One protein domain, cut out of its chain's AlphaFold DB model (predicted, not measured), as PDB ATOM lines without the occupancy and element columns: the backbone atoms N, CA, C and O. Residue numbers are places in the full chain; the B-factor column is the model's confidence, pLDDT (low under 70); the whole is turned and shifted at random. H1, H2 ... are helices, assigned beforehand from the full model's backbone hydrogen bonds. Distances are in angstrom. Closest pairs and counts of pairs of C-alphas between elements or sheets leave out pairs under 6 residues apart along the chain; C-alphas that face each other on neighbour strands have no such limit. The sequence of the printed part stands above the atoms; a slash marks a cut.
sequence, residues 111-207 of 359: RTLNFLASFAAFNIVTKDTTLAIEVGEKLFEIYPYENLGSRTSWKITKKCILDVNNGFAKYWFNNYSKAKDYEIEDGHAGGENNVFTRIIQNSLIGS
ATOM      1  N   ARG A 111     -35.215  35.282  30.697       97.81
ATOM      2  CA  ARG A 111     -34.997  36.015  29.436       97.81
ATOM      3  C   ARG A 111     -35.822  35.442  28.284       97.81
ATOM      4  O   ARG A 111     -35.416  35.543  27.138       97.81
ATOM      5  N   THR A 112     -36.960  34.802  28.563       98.12
ATOM      6  CA  THR A 112     -37.814  34.278  27.484       98.12
ATOM      7  C   THR A 112     -38.403  35.424  26.653       98.12
ATOM      8  O   THR A 112     -38.640  36.517  27.169       98.12
ATOM      9  N   LEU A 113     -38.659  35.181  25.362       97.19
ATOM     10  CA  LEU A 113     -39.156  36.211  24.442       97.19
ATOM     11  C   LEU A 113     -40.470  36.841  24.924       97.19
ATOM     12  O   LEU A 113     -40.587  38.063  24.974       97.19
ATOM     13  N   ASN A 114     -41.433  36.007  25.322       95.44
ATOM     14  CA  ASN A 114     -42.732  36.471  25.810       95.44
ATOM     15  C   ASN A 114     -42.580  37.303  27.085       95.44
ATOM     16  O   ASN A 114     -43.179  38.368  27.191       95.44
ATOM     17  N   PHE A 115     -41.737  36.855  28.021       97.94
ATOM     18  CA  PHE A 115     -41.480  37.592  29.253       97.94
ATOM     19  C   PHE A 115     -40.870  38.970  28.982       97.94
ATOM     20  O   PHE A 115     -41.400  39.970  29.461       97.94
ATOM     21  N   LEU A 116     -39.804  39.046  28.179       98.62
ATOM     22  CA  LEU A 116     -39.148  40.317  27.868       98.62
ATOM     23  C   LEU A 116     -40.076  41.273  27.107       98.62
ATOM     24  O   LEU A 116     -40.074  42.468  27.390       98.62
ATOM     25  N   ALA A 117     -40.915  40.764  26.200       97.81
ATOM     26  CA  ALA A 117     -41.912  41.577  25.507       97.81
ATOM     27  C   ALA A 117     -42.964  42.142  26.477       97.81
ATOM     28  O   ALA A 117     -43.230  43.344  26.471       97.81
ATOM     29  N   SER A 118     -43.525  41.305  27.357       97.31
ATOM     30  CA  SER A 118     -44.486  41.747  28.372       97.31
ATOM     31  C   SER A 118     -43.867  42.717  29.379       97.31
ATOM     32  O   SER A 118     -44.523  43.678  29.783       97.31
ATOM     33  N   PHE A 119     -42.608  42.503  29.764       98.44
ATOM     34  CA  PHE A 119     -41.913  43.368  30.708       98.44
ATOM     35  C   PHE A 119     -41.559  44.726  30.092       98.44
ATOM     36  O   PHE A 119     -41.800  45.757  30.718       98.44
ATOM     37  N   ALA A 120     -41.076  44.759  28.846       98.25
ATOM     38  CA  ALA A 120     -40.845  46.008  28.122       98.25
ATOM     39  C   ALA A 120     -42.150  46.806  27.956       98.25
ATOM     40  O   ALA A 120     -42.188  47.995  28.267       98.25
ATOM     41  N   ALA A 121     -43.235  46.145  27.536       97.12
ATOM     42  CA  ALA A 121     -44.541  46.785  27.384       97.12
ATOM     43  C   ALA A 121     -45.082  47.334  28.716       97.12
ATOM     44  O   ALA A 121     -45.600  48.448  28.751       97.12
ATOM     45  N   PHE A 122     -44.925  46.598  29.823       97.81
ATOM     46  CA  PHE A 122     -45.328  47.085  31.145       97.81
ATOM     47  C   PHE A 122     -44.557  48.344  31.558       97.81
ATOM     48  O   PHE A 122     -45.183  49.315  31.964       97.81
ATOM     49  N   ASN A 123     -43.232  48.368  31.377       97.69
ATOM     50  CA  ASN A 123     -42.419  49.543  31.708       97.69
ATOM     51  C   ASN A 123     -42.738  50.758  30.831       97.69
ATOM     52  O   ASN A 123     -42.645  51.895  31.284       97.69
ATOM     53  N   ILE A 124     -43.164  50.534  29.588       96.06
ATOM     54  CA  ILE A 124     -43.689  51.600  28.734       96.06
ATOM     55  C   ILE A 124     -44.987  52.172  29.316       96.06
ATOM     56  O   ILE A 124     -45.128  53.392  29.403       96.06
ATOM     57  N   VAL A 125     -45.911  51.305  29.742       96.12
ATOM     58  CA  VAL A 125     -47.180  51.711  30.364       96.12
ATOM     59  C   VAL A 125     -46.943  52.451  31.682       96.12
ATOM     60  O   VAL A 125     -47.620  53.436  31.944       96.12
ATOM     61  N   THR A 126     -45.955  52.057  32.485       96.38
ATOM     62  CA  THR A 126     -45.605  52.732  33.750       96.38
ATOM     63  C   THR A 126     -44.570  53.850  33.591       96.38
ATOM     64  O   THR A 126     -44.014  54.311  34.585       96.38
ATOM     65  N   LYS A 127     -44.266  54.258  32.350       94.12
ATOM     66  CA  LYS A 127     -43.291  55.307  31.995       94.12
ATOM     67  C   LYS A 127     -41.867  55.109  32.541       94.12
ATOM     68  O   LYS A 127     -41.073  56.054  32.518       94.12
ATOM     69  N   ASP A 128     -41.481  53.896  32.935       95.12
ATOM     70  CA  ASP A 128     -40.078  53.572  33.209       95.12
ATOM     71  C   ASP A 128     -39.329  53.381  31.883       95.12
ATOM     72  O   ASP A 128     -39.046  52.277  31.413       95.12
ATOM     73  N   THR A 129     -39.039  54.507  31.234       93.31
ATOM     74  CA  THR A 129     -38.370  54.536  29.929       93.31
ATOM     75  C   THR A 129     -36.951  53.976  29.985       93.31
ATOM     76  O   THR A 129     -36.473  53.451  28.982       93.31
ATOM     77  N   THR A 130     -36.279  54.049  31.138       94.31
ATOM     78  CA  THR A 130     -34.920  53.513  31.292       94.31
ATOM     79  C   THR A 130     -34.961  51.994  31.241       94.31
ATOM     80  O   THR A 130     -34.280  51.393  30.406       94.31
ATOM     81  N   LEU A 131     -35.817  51.382  32.062       96.25
ATOM     82  CA  LEU A 131     -35.952  49.932  32.109       96.25
ATOM     83  C   LEU A 131     -36.602  49.379  30.836       96.25
ATOM     84  O   LEU A 131     -36.155  48.362  30.315       96.25
ATOM     85  N   ALA A 132     -37.588  50.078  30.262       96.81
ATOM     86  CA  ALA A 132     -38.179  49.704  28.977       96.81
ATOM     87  C   ALA A 132     -37.128  49.592  27.859       96.81
ATOM     88  O   ALA A 132     -37.172  48.657  27.059       96.81
ATOM     89  N   ILE A 133     -36.174  50.526  27.806       96.62
ATOM     90  CA  ILE A 133     -35.112  50.517  26.796       96.62
ATOM     91  C   ILE A 133     -34.115  49.393  27.068       96.62
ATOM     92  O   ILE A 133     -33.763  48.675  26.137       96.62
ATOM     93  N   GLU A 134     -33.709  49.188  28.323       97.31
ATOM     94  CA  GLU A 134     -32.830  48.073  28.695       97.31
ATOM     95  C   GLU A 134     -33.436  46.714  28.306       97.31
ATOM     96  O   GLU A 134     -32.808  45.916  27.604       97.31
ATOM     97  N   VAL A 135     -34.682  46.468  28.712       98.50
ATOM     98  CA  VAL A 135     -35.396  45.220  28.419       98.50
ATOM     99  C   VAL A 135     -35.638  45.080  26.913       98.50
ATOM    100  O   VAL A 135     -35.515  43.980  26.377       98.50
ATOM    101  N   GLY A 136     -35.915  46.179  26.204       98.50
ATOM    102  CA  GLY A 136     -36.048  46.205  24.747       98.50
ATOM    103  C   GLY A 136     -34.763  45.820  24.001       98.50
ATOM    104  O   GLY A 136     -34.834  45.142  22.972       98.50
ATOM    105  N   GLU A 137     -33.583  46.185  24.514       98.44
ATOM    106  CA  GLU A 137     -32.303  45.697  23.977       98.44
ATOM    107  C   GLU A 137     -32.141  44.193  24.221       98.44
ATOM    108  O   GLU A 137     -31.840  43.455  23.283       98.44
ATOM    109  N   LYS A 138     -32.434  43.706  25.436       98.56
ATOM    110  CA  LYS A 138     -32.397  42.261  25.736       98.56
ATOM    111  C   LYS A 138     -33.367  41.455  24.889       98.56
ATOM    112  O   LYS A 138     -33.034  40.358  24.448       98.56
ATOM    113  N   LEU A 139     -34.541  42.013  24.617       98.56
ATOM    114  CA  LEU A 139     -35.524  41.411  23.732       98.56
ATOM    115  C   LEU A 139     -34.983  41.266  22.305       98.56
ATOM    116  O   LEU A 139     -35.213  40.237  21.679       98.56
ATOM    117  N   PHE A 140     -34.261  42.268  21.794       98.62
ATOM    118  CA  PHE A 140     -33.631  42.185  20.476       98.62
ATOM    119  C   PHE A 140     -32.462  41.188  20.447       98.62
ATOM    120  O   PHE A 140     -32.343  40.444  19.478       98.62
ATOM    121  N   GLU A 141     -31.630  41.137  21.496       98.25
ATOM    122  CA  GLU A 141     -30.483  40.213  21.595       98.25
ATOM    123  C   GLU A 141     -30.885  38.739  21.436       98.25
ATOM    124  O   GLU A 141     -30.147  37.964  20.832       98.25
ATOM    125  N   ILE A 142     -32.050  38.350  21.965       97.94
ATOM    126  CA  ILE A 142     -32.536  36.963  21.908       97.94
ATOM    127  C   ILE A 142     -33.507  36.692  20.752       97.94
ATOM    128  O   ILE A 142     -33.968  35.560  20.586       97.94
ATOM    129  N   TYR A 143     -33.883  37.715  19.983       98.44
ATOM    130  CA  TYR A 143     -34.853  37.554  18.908       98.44
ATOM    131  C   TYR A 143     -34.213  36.837  17.706       98.44
ATOM    132  O   TYR A 143     -33.142  37.253  17.265       98.44
ATOM    133  N   PRO A 144     -34.854  35.808  17.115       97.44
ATOM    134  CA  PRO A 144     -34.285  35.111  15.963       97.44
ATOM    135  C   PRO A 144     -34.165  36.047  14.751       97.44
ATOM    136  O   PRO A 144     -35.171  36.556  14.244       97.44
ATOM    137  N   TYR A 145     -32.938  36.298  14.290       95.56
ATOM    138  CA  TYR A 145     -32.646  37.290  13.251       95.56
ATOM    139  C   TYR A 145     -33.346  37.000  11.920       95.56
ATOM    140  O   TYR A 145     -33.772  37.928  11.233       95.56
ATOM    141  N   GLU A 146     -33.521  35.726  11.577       97.19
ATOM    142  CA  GLU A 146     -34.256  35.261  10.401       97.19
ATOM    143  C   GLU A 146     -35.736  35.674  10.416       97.19
ATOM    144  O   GLU A 146     -36.359  35.786   9.362       97.19
ATOM    145  N   ASN A 147     -36.286  35.970  11.599       97.69
ATOM    146  CA  ASN A 147     -37.663  36.422  11.771       97.69
ATOM    147  C   ASN A 147     -37.799  37.953  11.754       97.69
ATOM    148  O   ASN A 147     -38.902  38.467  12.006       97.69
ATOM    149  N   LEU A 148     -36.719  38.710  11.516       98.00
ATOM    150  CA  LEU A 148     -36.803  40.162  11.349       98.00
ATOM    151  C   LEU A 148     -37.576  40.513  10.076       98.00
ATOM    152  O   LEU A 148     -37.425  39.902   9.022       98.00
ATOM    153  N   GLY A 149     -38.444  41.512  10.190       97.88
ATOM    154  CA  GLY A 149     -39.357  41.897   9.122       97.88
ATOM    155  C   GLY A 149     -40.646  41.093   9.073       97.88
ATOM    156  O   GLY A 149     -41.449  41.337   8.182       97.88
ATOM    157  N   SER A 150     -40.867  40.151   9.988       98.25
ATOM    158  CA  SER A 150     -42.171  39.506  10.170       98.25
ATOM    159  C   SER A 150     -43.177  40.439  10.853       98.25
ATOM    160  O   SER A 150     -42.793  41.370  11.569       98.25
ATOM    161  N   ARG A 151     -44.474  40.124  10.737       96.94
ATOM    162  CA  ARG A 151     -45.541  40.792  11.507       96.94
ATOM    163  C   ARG A 151     -45.286  40.746  13.016       96.94
ATOM    164  O   ARG A 151     -45.579  41.714  13.710       96.94
ATOM    165  N   THR A 152     -44.692  39.665  13.521       96.81
ATOM    166  CA  THR A 152     -44.309  39.540  14.935       96.81
ATOM    167  C   THR A 152     -43.231  40.549  15.318       96.81
ATOM    168  O   THR A 152     -43.427  41.302  16.268       96.81
ATOM    169  N   SER A 153     -42.137  40.649  14.552       98.44
ATOM    170  CA  SER A 153     -41.101  41.663  14.822       98.44
ATOM    171  C   SER A 153     -41.636  43.095  14.715       98.44
ATOM    172  O   SER A 153     -41.189  43.973  15.454       98.44
ATOM    173  N   TRP A 154     -42.620  43.349  13.844       98.31
ATOM    174  CA  TRP A 154     -43.279  44.652  13.776       98.31
ATOM    175  C   TRP A 154     -44.112  44.923  15.030       98.31
ATOM    176  O   TRP A 154     -43.922  45.945  15.681       98.31
ATOM    177  N   LYS A 155     -44.963  43.974  15.444       95.94
ATOM    178  CA  LYS A 155     -45.751  44.074  16.684       95.94
ATOM    179  C   LYS A 155     -44.866  44.297  17.914       95.94
ATOM    180  O   LYS A 155     -45.195  45.147  18.737       95.94
ATOM    181  N   ILE A 156     -43.730  43.602  18.012       97.75
ATOM    182  CA  ILE A 156     -42.734  43.835  19.068       97.75
ATOM    183  C   ILE A 156     -42.220  45.278  19.013       97.75
ATOM    184  O   ILE A 156     -42.205  45.958  20.033       97.75
ATOM    185  N   THR A 157     -41.877  45.781  17.825       98.44
ATOM    186  CA  THR A 157     -41.404  47.167  17.646       98.44
ATOM    187  C   THR A 157     -42.425  48.184  18.140       98.44
ATOM    188  O   THR A 157     -42.083  49.073  18.919       98.44
ATOM    189  N   LYS A 158     -43.695  48.011  17.749       96.25
ATOM    190  CA  LYS A 158     -44.796  48.884  18.171       96.25
ATOM    191  C   LYS A 158     -44.959  48.921  19.689       96.25
ATOM    192  O   LYS A 158     -45.164  49.994  20.245       96.25
ATOM    193  N   LYS A 159     -44.858  47.763  20.342       94.94
ATOM    194  CA  LYS A 159     -45.213  47.599  21.759       94.94
ATOM    195  C   LYS A 159     -44.057  47.782  22.732       94.94
ATOM    196  O   LYS A 159     -44.298  48.168  23.865       94.94
ATOM    197  N   CYS A 160     -42.827  47.489  22.312       97.56
ATOM    198  CA  CYS A 160     -41.706  47.285  23.236       97.56
ATOM    199  C   CYS A 160     -40.549  48.268  23.032       97.56
ATOM    200  O   CYS A 160     -39.671  48.342  23.883       97.56
ATOM    201  N   ILE A 161     -40.500  48.998  21.911       98.00
ATOM    202  CA  ILE A 161     -39.295  49.740  21.513       98.00
ATOM    203  C   ILE A 161     -39.516  51.250  21.605       98.00
ATOM    204  O   ILE A 161     -40.527  51.769  21.127       98.00
ATOM    205  N   LEU A 162     -38.550  51.943  22.217       95.81
ATOM    206  CA  LEU A 162     -38.535  53.398  22.419       95.81
ATOM    207  C   LEU A 162     -37.294  54.094  21.839       95.81
ATOM    208  O   LEU A 162     -37.260  55.320  21.791       95.81
ATOM    209  N   ASP A 163     -36.274  53.343  21.411       95.75
ATOM    210  CA  ASP A 163     -34.959  53.895  21.077       95.75
ATOM    211  C   ASP A 163     -34.553  53.609  19.623       95.75
ATOM    212  O   ASP A 163     -34.625  52.473  19.154       95.75
ATOM    213  N   VAL A 164     -34.084  54.635  18.906       96.38
ATOM    214  CA  VAL A 164     -33.605  54.535  17.512       96.38
ATOM    215  C   VAL A 164     -32.359  53.653  17.360       96.38
ATOM    216  O   VAL A 164     -32.017  53.243  16.244       96.38
ATOM    217  N   ASN A 165     -31.638  53.382  18.449       94.25
ATOM    218  CA  ASN A 165     -30.467  52.516  18.449       94.25
ATOM    219  C   ASN A 165     -30.826  51.039  18.609       94.25
ATOM    220  O   ASN A 165     -29.985  50.202  18.263       94.25
ATOM    221  N   ASN A 166     -32.046  50.713  19.031       97.94
ATOM    222  CA  ASN A 166     -32.493  49.333  19.121       97.94
ATOM    223  C   ASN A 166     -32.483  48.664  17.742       97.94
ATOM    224  O   ASN A 166     -32.806  49.280  16.720       97.94
ATOM    225  N   GLY A 167     -32.107  47.390  17.691       98.44
ATOM    226  CA  GLY A 167     -31.991  46.665  16.433       98.44
ATOM    227  C   GLY A 167     -33.306  46.497  15.666       98.44
ATOM    228  O   GLY A 167     -33.297  46.601  14.437       98.44
ATOM    229  N   PHE A 168     -34.440  46.357  16.361       98.75
ATOM    230  CA  PHE A 168     -35.755  46.370  15.717       98.75
ATOM    231  C   PHE A 168     -36.036  47.721  15.060       98.75
ATOM    232  O   PHE A 168     -36.396  47.765  13.884       98.75
ATOM    233  N   ALA A 169     -35.814  48.826  15.781       98.44
ATOM    234  CA  ALA A 169     -36.006  50.169  15.237       98.44
ATOM    235  C   ALA A 169     -35.130  50.383  13.996       98.44
ATOM    236  O   ALA A 169     -35.628  50.770  12.940       98.44
ATOM    237  N   LYS A 170     -33.836  50.044  14.085       98.25
ATOM    238  CA  LYS A 170     -32.894  50.130  12.959       98.25
ATOM    239  C   LYS A 170     -33.385  49.361  11.735       98.25
ATOM    240  O   LYS A 170     -33.317  49.891  10.625       98.25
ATOM    241  N   TYR A 171     -33.853  48.127  11.929       98.62
ATOM    242  CA  TYR A 171     -34.396  47.310  10.851       98.62
ATOM    243  C   TYR A 171     -35.615  47.987  10.220       98.62
ATOM    244  O   TYR A 171     -35.651  48.168   9.004       98.62
ATOM    245  N   TRP A 172     -36.588  48.402  11.030       98.69
ATOM    246  CA  TRP A 172     -37.863  48.906  10.530       98.69
ATOM    247  C   TRP A 172     -37.778  50.282   9.883       98.69
ATOM    248  O   TRP A 172     -38.428  50.484   8.863       98.69
ATOM    249  N   PHE A 173     -36.916  51.182  10.360       98.56
ATOM    250  CA  PHE A 173     -36.641  52.427   9.634       98.56
ATOM    251  C   PHE A 173     -36.076  52.152   8.234       98.56
ATOM    252  O   PHE A 173     -36.481  52.783   7.263       98.56
ATOM    253  N   ASN A 174     -35.174  51.174   8.099       97.88
ATOM    254  CA  ASN A 174     -34.611  50.792   6.800       97.88
ATOM    255  C   ASN A 174     -35.585  49.975   5.927       97.88
ATOM    256  O   ASN A 174     -35.322  49.787   4.743       97.88
ATOM    257  N   ASN A 175     -36.697  49.502   6.495       98.31
ATOM    258  CA  ASN A 175     -37.739  48.726   5.820       98.31
ATOM    259  C   ASN A 175     -39.112  49.410   5.955       98.31
ATOM    260  O   ASN A 175     -40.136  48.740   6.075       98.31
ATOM    261  N   TYR A 176     -39.126  50.749   5.930       98.44
ATOM    262  CA  TYR A 176     -40.315  51.578   6.157       98.44
ATOM    263  C   TYR A 176     -41.519  51.156   5.301       98.44
ATOM    264  O   TYR A 176     -42.615  50.998   5.832       98.44
ATOM    265  N   SER A 177     -41.311  50.884   4.004       98.06
ATOM    266  CA  SER A 177     -42.391  50.443   3.104       98.06
ATOM    267  C   SER A 177     -43.083  49.180   3.611       98.06
ATOM    268  O   SER A 177     -44.301  49.103   3.588       98.06
ATOM    269  N   LYS A 178     -42.324  48.220   4.147       98.38
ATOM    270  CA  LYS A 178     -42.884  46.968   4.658       98.38
ATOM    271  C   LYS A 178     -43.696  47.180   5.938       98.38
ATOM    272  O   LYS A 178     -44.718  46.530   6.123       98.38
ATOM    273  N   ALA A 179     -43.253  48.085   6.818       98.31
ATOM    274  CA  ALA A 179     -44.038  48.476   7.990       98.31
ATOM    275  C   ALA A 179     -45.362  49.130   7.566       98.31
ATOM    276  O   ALA A 179     -46.416  48.765   8.079       98.31
ATOM    277  N   LYS A 180     -45.304  50.037   6.585       98.25
ATOM    278  CA  LYS A 180     -46.478  50.687   5.998       98.25
ATOM    279  C   LYS A 180     -47.452  49.679   5.383       98.25
ATOM    280  O   LYS A 180     -48.648  49.781   5.633       98.25
ATOM    281  N   ASP A 181     -46.959  48.698   4.629       98.19
ATOM    282  CA  ASP A 181     -47.801  47.660   4.022       98.19
ATOM    283  C   ASP A 181     -48.542  46.849   5.098       98.19
ATOM    284  O   ASP A 181     -49.752  46.662   4.999       98.19
ATOM    285  N   TYR A 182     -47.861  46.460   6.186       97.94
ATOM    286  CA  TYR A 182     -48.511  45.783   7.315       97.94
ATOM    287  C   TYR A 182     -49.579  46.632   8.000       97.94
ATOM    288  O   TYR A 182     -50.630  46.102   8.349       97.94
ATOM    289  N   GLU A 183     -49.342  47.930   8.185       96.44
ATOM    290  CA  GLU A 183     -50.356  48.817   8.756       96.44
ATOM    291  C   GLU A 183     -51.552  48.997   7.816       96.44
ATOM    292  O   GLU A 183     -52.686  48.992   8.283       96.44
ATOM    293  N   ILE A 184     -51.344  49.092   6.498       96.31
ATOM    294  CA  ILE A 184     -52.443  49.135   5.518       96.31
ATOM    295  C   ILE A 184     -53.261  47.841   5.570       96.31
ATOM    296  O   ILE A 184     -54.487  47.904   5.651       96.31
ATOM    297  N   GLU A 185     -52.596  46.683   5.550       95.81
ATOM    298  CA  GLU A 185     -53.238  45.363   5.620       95.81
ATOM    299  C   GLU A 185     -54.033  45.172   6.921       95.81
ATOM    300  O   GLU A 185     -55.082  44.534   6.909       95.81
ATOM    301  N   ASP A 186     -53.564  45.760   8.025       89.94
ATOM    302  CA  ASP A 186     -54.246  45.727   9.322       89.94
ATOM    303  C   ASP A 186     -55.341  46.816   9.440       89.94
ATOM    304  O   ASP A 186     -56.035  46.893  10.452       89.94
ATOM    305  N   GLY A 187     -55.539  47.662   8.418       89.62
ATOM    306  CA  GLY A 187     -56.557  48.723   8.388       89.62
ATOM    307  C   GLY A 187     -56.168  50.003   9.139       89.62
ATOM    308  O   GLY A 187     -57.029  50.786   9.526       89.62
ATOM    309  N   HIS A 188     -54.876  50.196   9.387       89.19
ATOM    310  CA  HIS A 188     -54.281  51.250  10.212       89.19
ATOM    311  C   HIS A 188     -53.319  52.123   9.387       89.19
ATOM    312  O   HIS A 188     -52.275  52.540   9.877       89.19
ATOM    313  N   ALA A 189     -53.637  52.388   8.113       93.56
ATOM    314  CA  ALA A 189     -52.758  53.119   7.196       93.56
ATOM    315  C   ALA A 189     -52.212  54.427   7.813       93.56
ATOM    316  O   ALA A 189     -52.980  55.283   8.253       93.56
ATOM    317  N   GLY A 190     -50.883  54.586   7.836       93.56
ATOM    318  CA  GLY A 190     -50.200  55.714   8.480       93.56
ATOM    319  C   GLY A 190     -49.819  55.467   9.947       93.56
ATOM    320  O   GLY A 190     -49.074  56.262  10.524       93.56
ATOM    321  N   GLY A 191     -50.276  54.367  10.555       93.56
ATOM    322  CA  GLY A 191     -49.945  53.958  11.921       93.56
ATOM    323  C   GLY A 191     -48.446  53.741  12.139       93.56
ATOM    324  O   GLY A 191     -47.934  53.978  13.235       93.56
ATOM    325  N   GLU A 192     -47.700  53.402  11.086       96.81
ATOM    326  CA  GLU A 192     -46.252  53.238  11.134       96.81
ATOM    327  C   GLU A 192     -45.551  54.555  11.473       96.81
ATOM    328  O   GLU A 192     -44.604  54.564  12.261       96.81
ATOM    329  N   ASN A 193     -46.066  55.685  10.977       96.69
ATOM    330  CA  ASN A 193     -45.511  56.999  11.287       96.69
ATOM    331  C   ASN A 193     -45.687  57.357  12.763       96.69
ATOM    332  O   ASN A 193     -44.781  57.955  13.342       96.69
ATOM    333  N   ASN A 194     -46.787  56.945  13.401       94.50
ATOM    334  CA  ASN A 194     -46.981  57.145  14.841       94.50
ATOM    335  C   ASN A 194     -45.937  56.358  15.645       94.50
ATOM    336  O   ASN A 194     -45.325  56.889  16.574       94.50
ATOM    337  N   VAL A 195     -45.677  55.108  15.248       96.44
ATOM    338  CA  VAL A 195     -44.676  54.243  15.888       96.44
ATOM    339  C   VAL A 195     -43.277  54.840  15.742       96.44
ATOM    340  O   VAL A 195     -42.568  55.000  16.738       96.44
ATOM    341  N   PHE A 196     -42.884  55.212  14.525       98.19
ATOM    342  CA  PHE A 196     -41.562  55.774  14.259       98.19
ATOM    343  C   PHE A 196     -41.362  57.151  14.898       98.19
ATOM    344  O   PHE A 196     -40.309  57.397  15.490       98.19
ATOM    345  N   THR A 197     -42.370  58.026  14.841       96.44
ATOM    346  CA  THR A 197     -42.332  59.349  15.485       96.44
ATOM    347  C   THR A 197     -42.128  59.204  16.985       96.44
ATOM    348  O   THR A 197     -41.249  59.854  17.547       96.44
ATOM    349  N   ARG A 198     -42.862  58.287  17.628       95.12
ATOM    350  CA  ARG A 198     -42.700  58.002  19.054       95.12
ATOM    351  C   ARG A 198     -41.282  57.537  19.390       95.12
ATOM    352  O   ARG A 198     -40.717  58.014  20.373       95.12
ATOM    353  N   ILE A 199     -40.705  56.632  18.595       97.44
ATOM    354  CA  ILE A 199     -39.330  56.144  18.799       97.44
ATOM    355  C   ILE A 199     -38.320  57.297  18.668       97.44
ATOM    356  O   ILE A 199     -37.427  57.433  19.507       97.44
ATOM    357  N   ILE A 200     -38.470  58.166  17.662       97.31
ATOM    358  CA  ILE A 200     -37.607  59.347  17.490       97.31
ATOM    359  C   ILE A 200     -37.739  60.289  18.690       97.31
ATOM    360  O   ILE A 200     -36.729  60.659  19.284       97.31
ATOM    361  N   GLN A 201     -38.961  60.641  19.089       94.75
ATOM    362  CA  GLN A 201     -39.204  61.563  20.201       94.75
ATOM    363  C   GLN A 201     -38.625  61.043  21.519       94.75
ATOM    364  O   GLN A 201     -37.896  61.771  22.192       94.75
ATOM    365  N   ASN A 202     -38.869  59.774  21.858       94.25
ATOM    366  CA  ASN A 202     -38.309  59.165  23.070       94.25
ATOM    367  C   ASN A 202     -36.773  59.157  23.045       94.25
ATOM    368  O   ASN A 202     -36.130  59.421  24.062       94.25
ATOM    369  N   SER A 203     -36.179  58.946  21.868       95.00
ATOM    370  CA  SER A 203     -34.724  58.992  21.690       95.00
ATOM    371  C   SER A 203     -34.126  60.391  21.859       95.00
ATOM    372  O   SER A 203     -32.941  60.492  22.174       95.00
ATOM    373  N   LEU A 204     -34.904  61.456  21.629       94.25
ATOM    374  CA  LEU A 204     -34.458  62.851  21.714       94.25
ATOM    375  C   LEU A 204     -34.720  63.486  23.086       94.25
ATOM    376  O   LEU A 204     -33.896  64.269  23.553       94.25
ATOM    377  N   ILE A 205     -35.829  63.137  23.742       89.19
ATOM    378  CA  ILE A 205     -36.237  63.712  25.036       89.19
ATOM    379  C   ILE A 205     -35.454  63.091  26.204       89.19
ATOM    380  O   ILE A 205     -35.221  63.745  27.220       89.19
ATOM    381  N   GLY A 206     -35.019  61.835  26.073       83.69
ATOM    382  CA  GLY A 206     -34.270  61.153  27.125       83.69
ATOM    383  C   GLY A 206     -32.926  61.820  27.439       83.69
ATOM    384  O   GLY A 206     -32.224  62.293  26.550       83.69
ATOM    385  N   SER A 207     -32.496  61.756  28.703       86.44
ATOM    386  CA  SER A 207     -31.236  62.356  29.187       86.44
ATOM    387  C   SER A 207     -29.973  61.884  28.450       86.44
ATOM    388  O   SER A 207     -28.931  62.530  28.539       86.44
TER     389      SER A 207
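AT A GLANCE: This is residues 111 to 207 of the 359 residues of an uncharacterized protein of Cytophagales bacterium TFI 002 (UniProt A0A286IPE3). A hairpin of two helices, H1 and H2, makes one end of a compact body and H5 makes the other, with H3 and H4 in the middle at a steep angle to each other. The longest helix, H6, starts beside H5, with Glu 192 near Lys 180, and runs back over one side of the middle toward the hairpin's side of the body, staying apart from both H1 and H2. H1, H2 and H3 make a loosely formed up-and-down bundle. The printed part has 97 residues with six named helices, H1 to H6 in order, and no named strand; its class is all helix. The whole is compact, with a radius of gyration of the C-alphas of 12.5 A and spans of 31 by 29 by 21 A.

HOW THE PARTS SIT: H1, residues 113 to 125, and H2, residues 129 to 141, are a helical hairpin: they touch at a shallow tilt of 19 degrees, opposite ways, and their closest C-alphas, those of Ala 120 and Ala 132, are 4.6 A apart. H3, residues 151 to 160, completes the bundle, which is up and down, each helix running against the one before it. H3 touches H1 at a steep tilt of 40 degrees, the same way, closest at the C-alphas of Ala 121 and Cys 160, 5.0 A apart. H2 and H3 are close but not clearly touching; their closest C-alphas, those of Gly 136 and Cys 160, are 6.0 A apart. H4, residues 167 to 174, is the hub, touching three helices. It touches H3 at a steep tilt of 66 degrees, with the C-alphas of Thr 157 and Phe 168 closest at 6.0 A. It only just touches H2, with 3 pairs of C-alphas within 8 A, by residues 137 to 140 of H2 alone; the closest C-alphas, those of Phe 140 and Gly 167, are 6.3 A apart. H6, residues 191 to 205, only just touches H4, also with 3 pairs, by its residues 196 to 199 alone; the C-alphas of Phe 173 and Phe 196 are closest, at 7.5 A. H5, residues 176 to 185, touches H6 at residues 191 to 192 of H6 alone, closest at the C-alphas of Lys 180 and Glu 192, 5.7 A apart. H5 and H1 are apart. In all six helices every O i to N i+4 pair is within hydrogen-bond range.

IN THESE COORDINATES: H1 begins at C-alpha 113, (-39.156, 36.211, 24.442), and is 18.4 A long, as is H2. H3 is 13.9 A, H4 10.8 A and H5 14.3 A long. H6 measures 21.3 A and ends at C-alpha 205, (-36.237, 63.712, 25.036).

THE WHOLE: The C-alphas farthest apart, those of Glu 185 and Ser 207, are 36.4 A apart. The printed part has no cut and no long link. The mean pLDDT of the printed part is 96.5, and no printed residue is under 70.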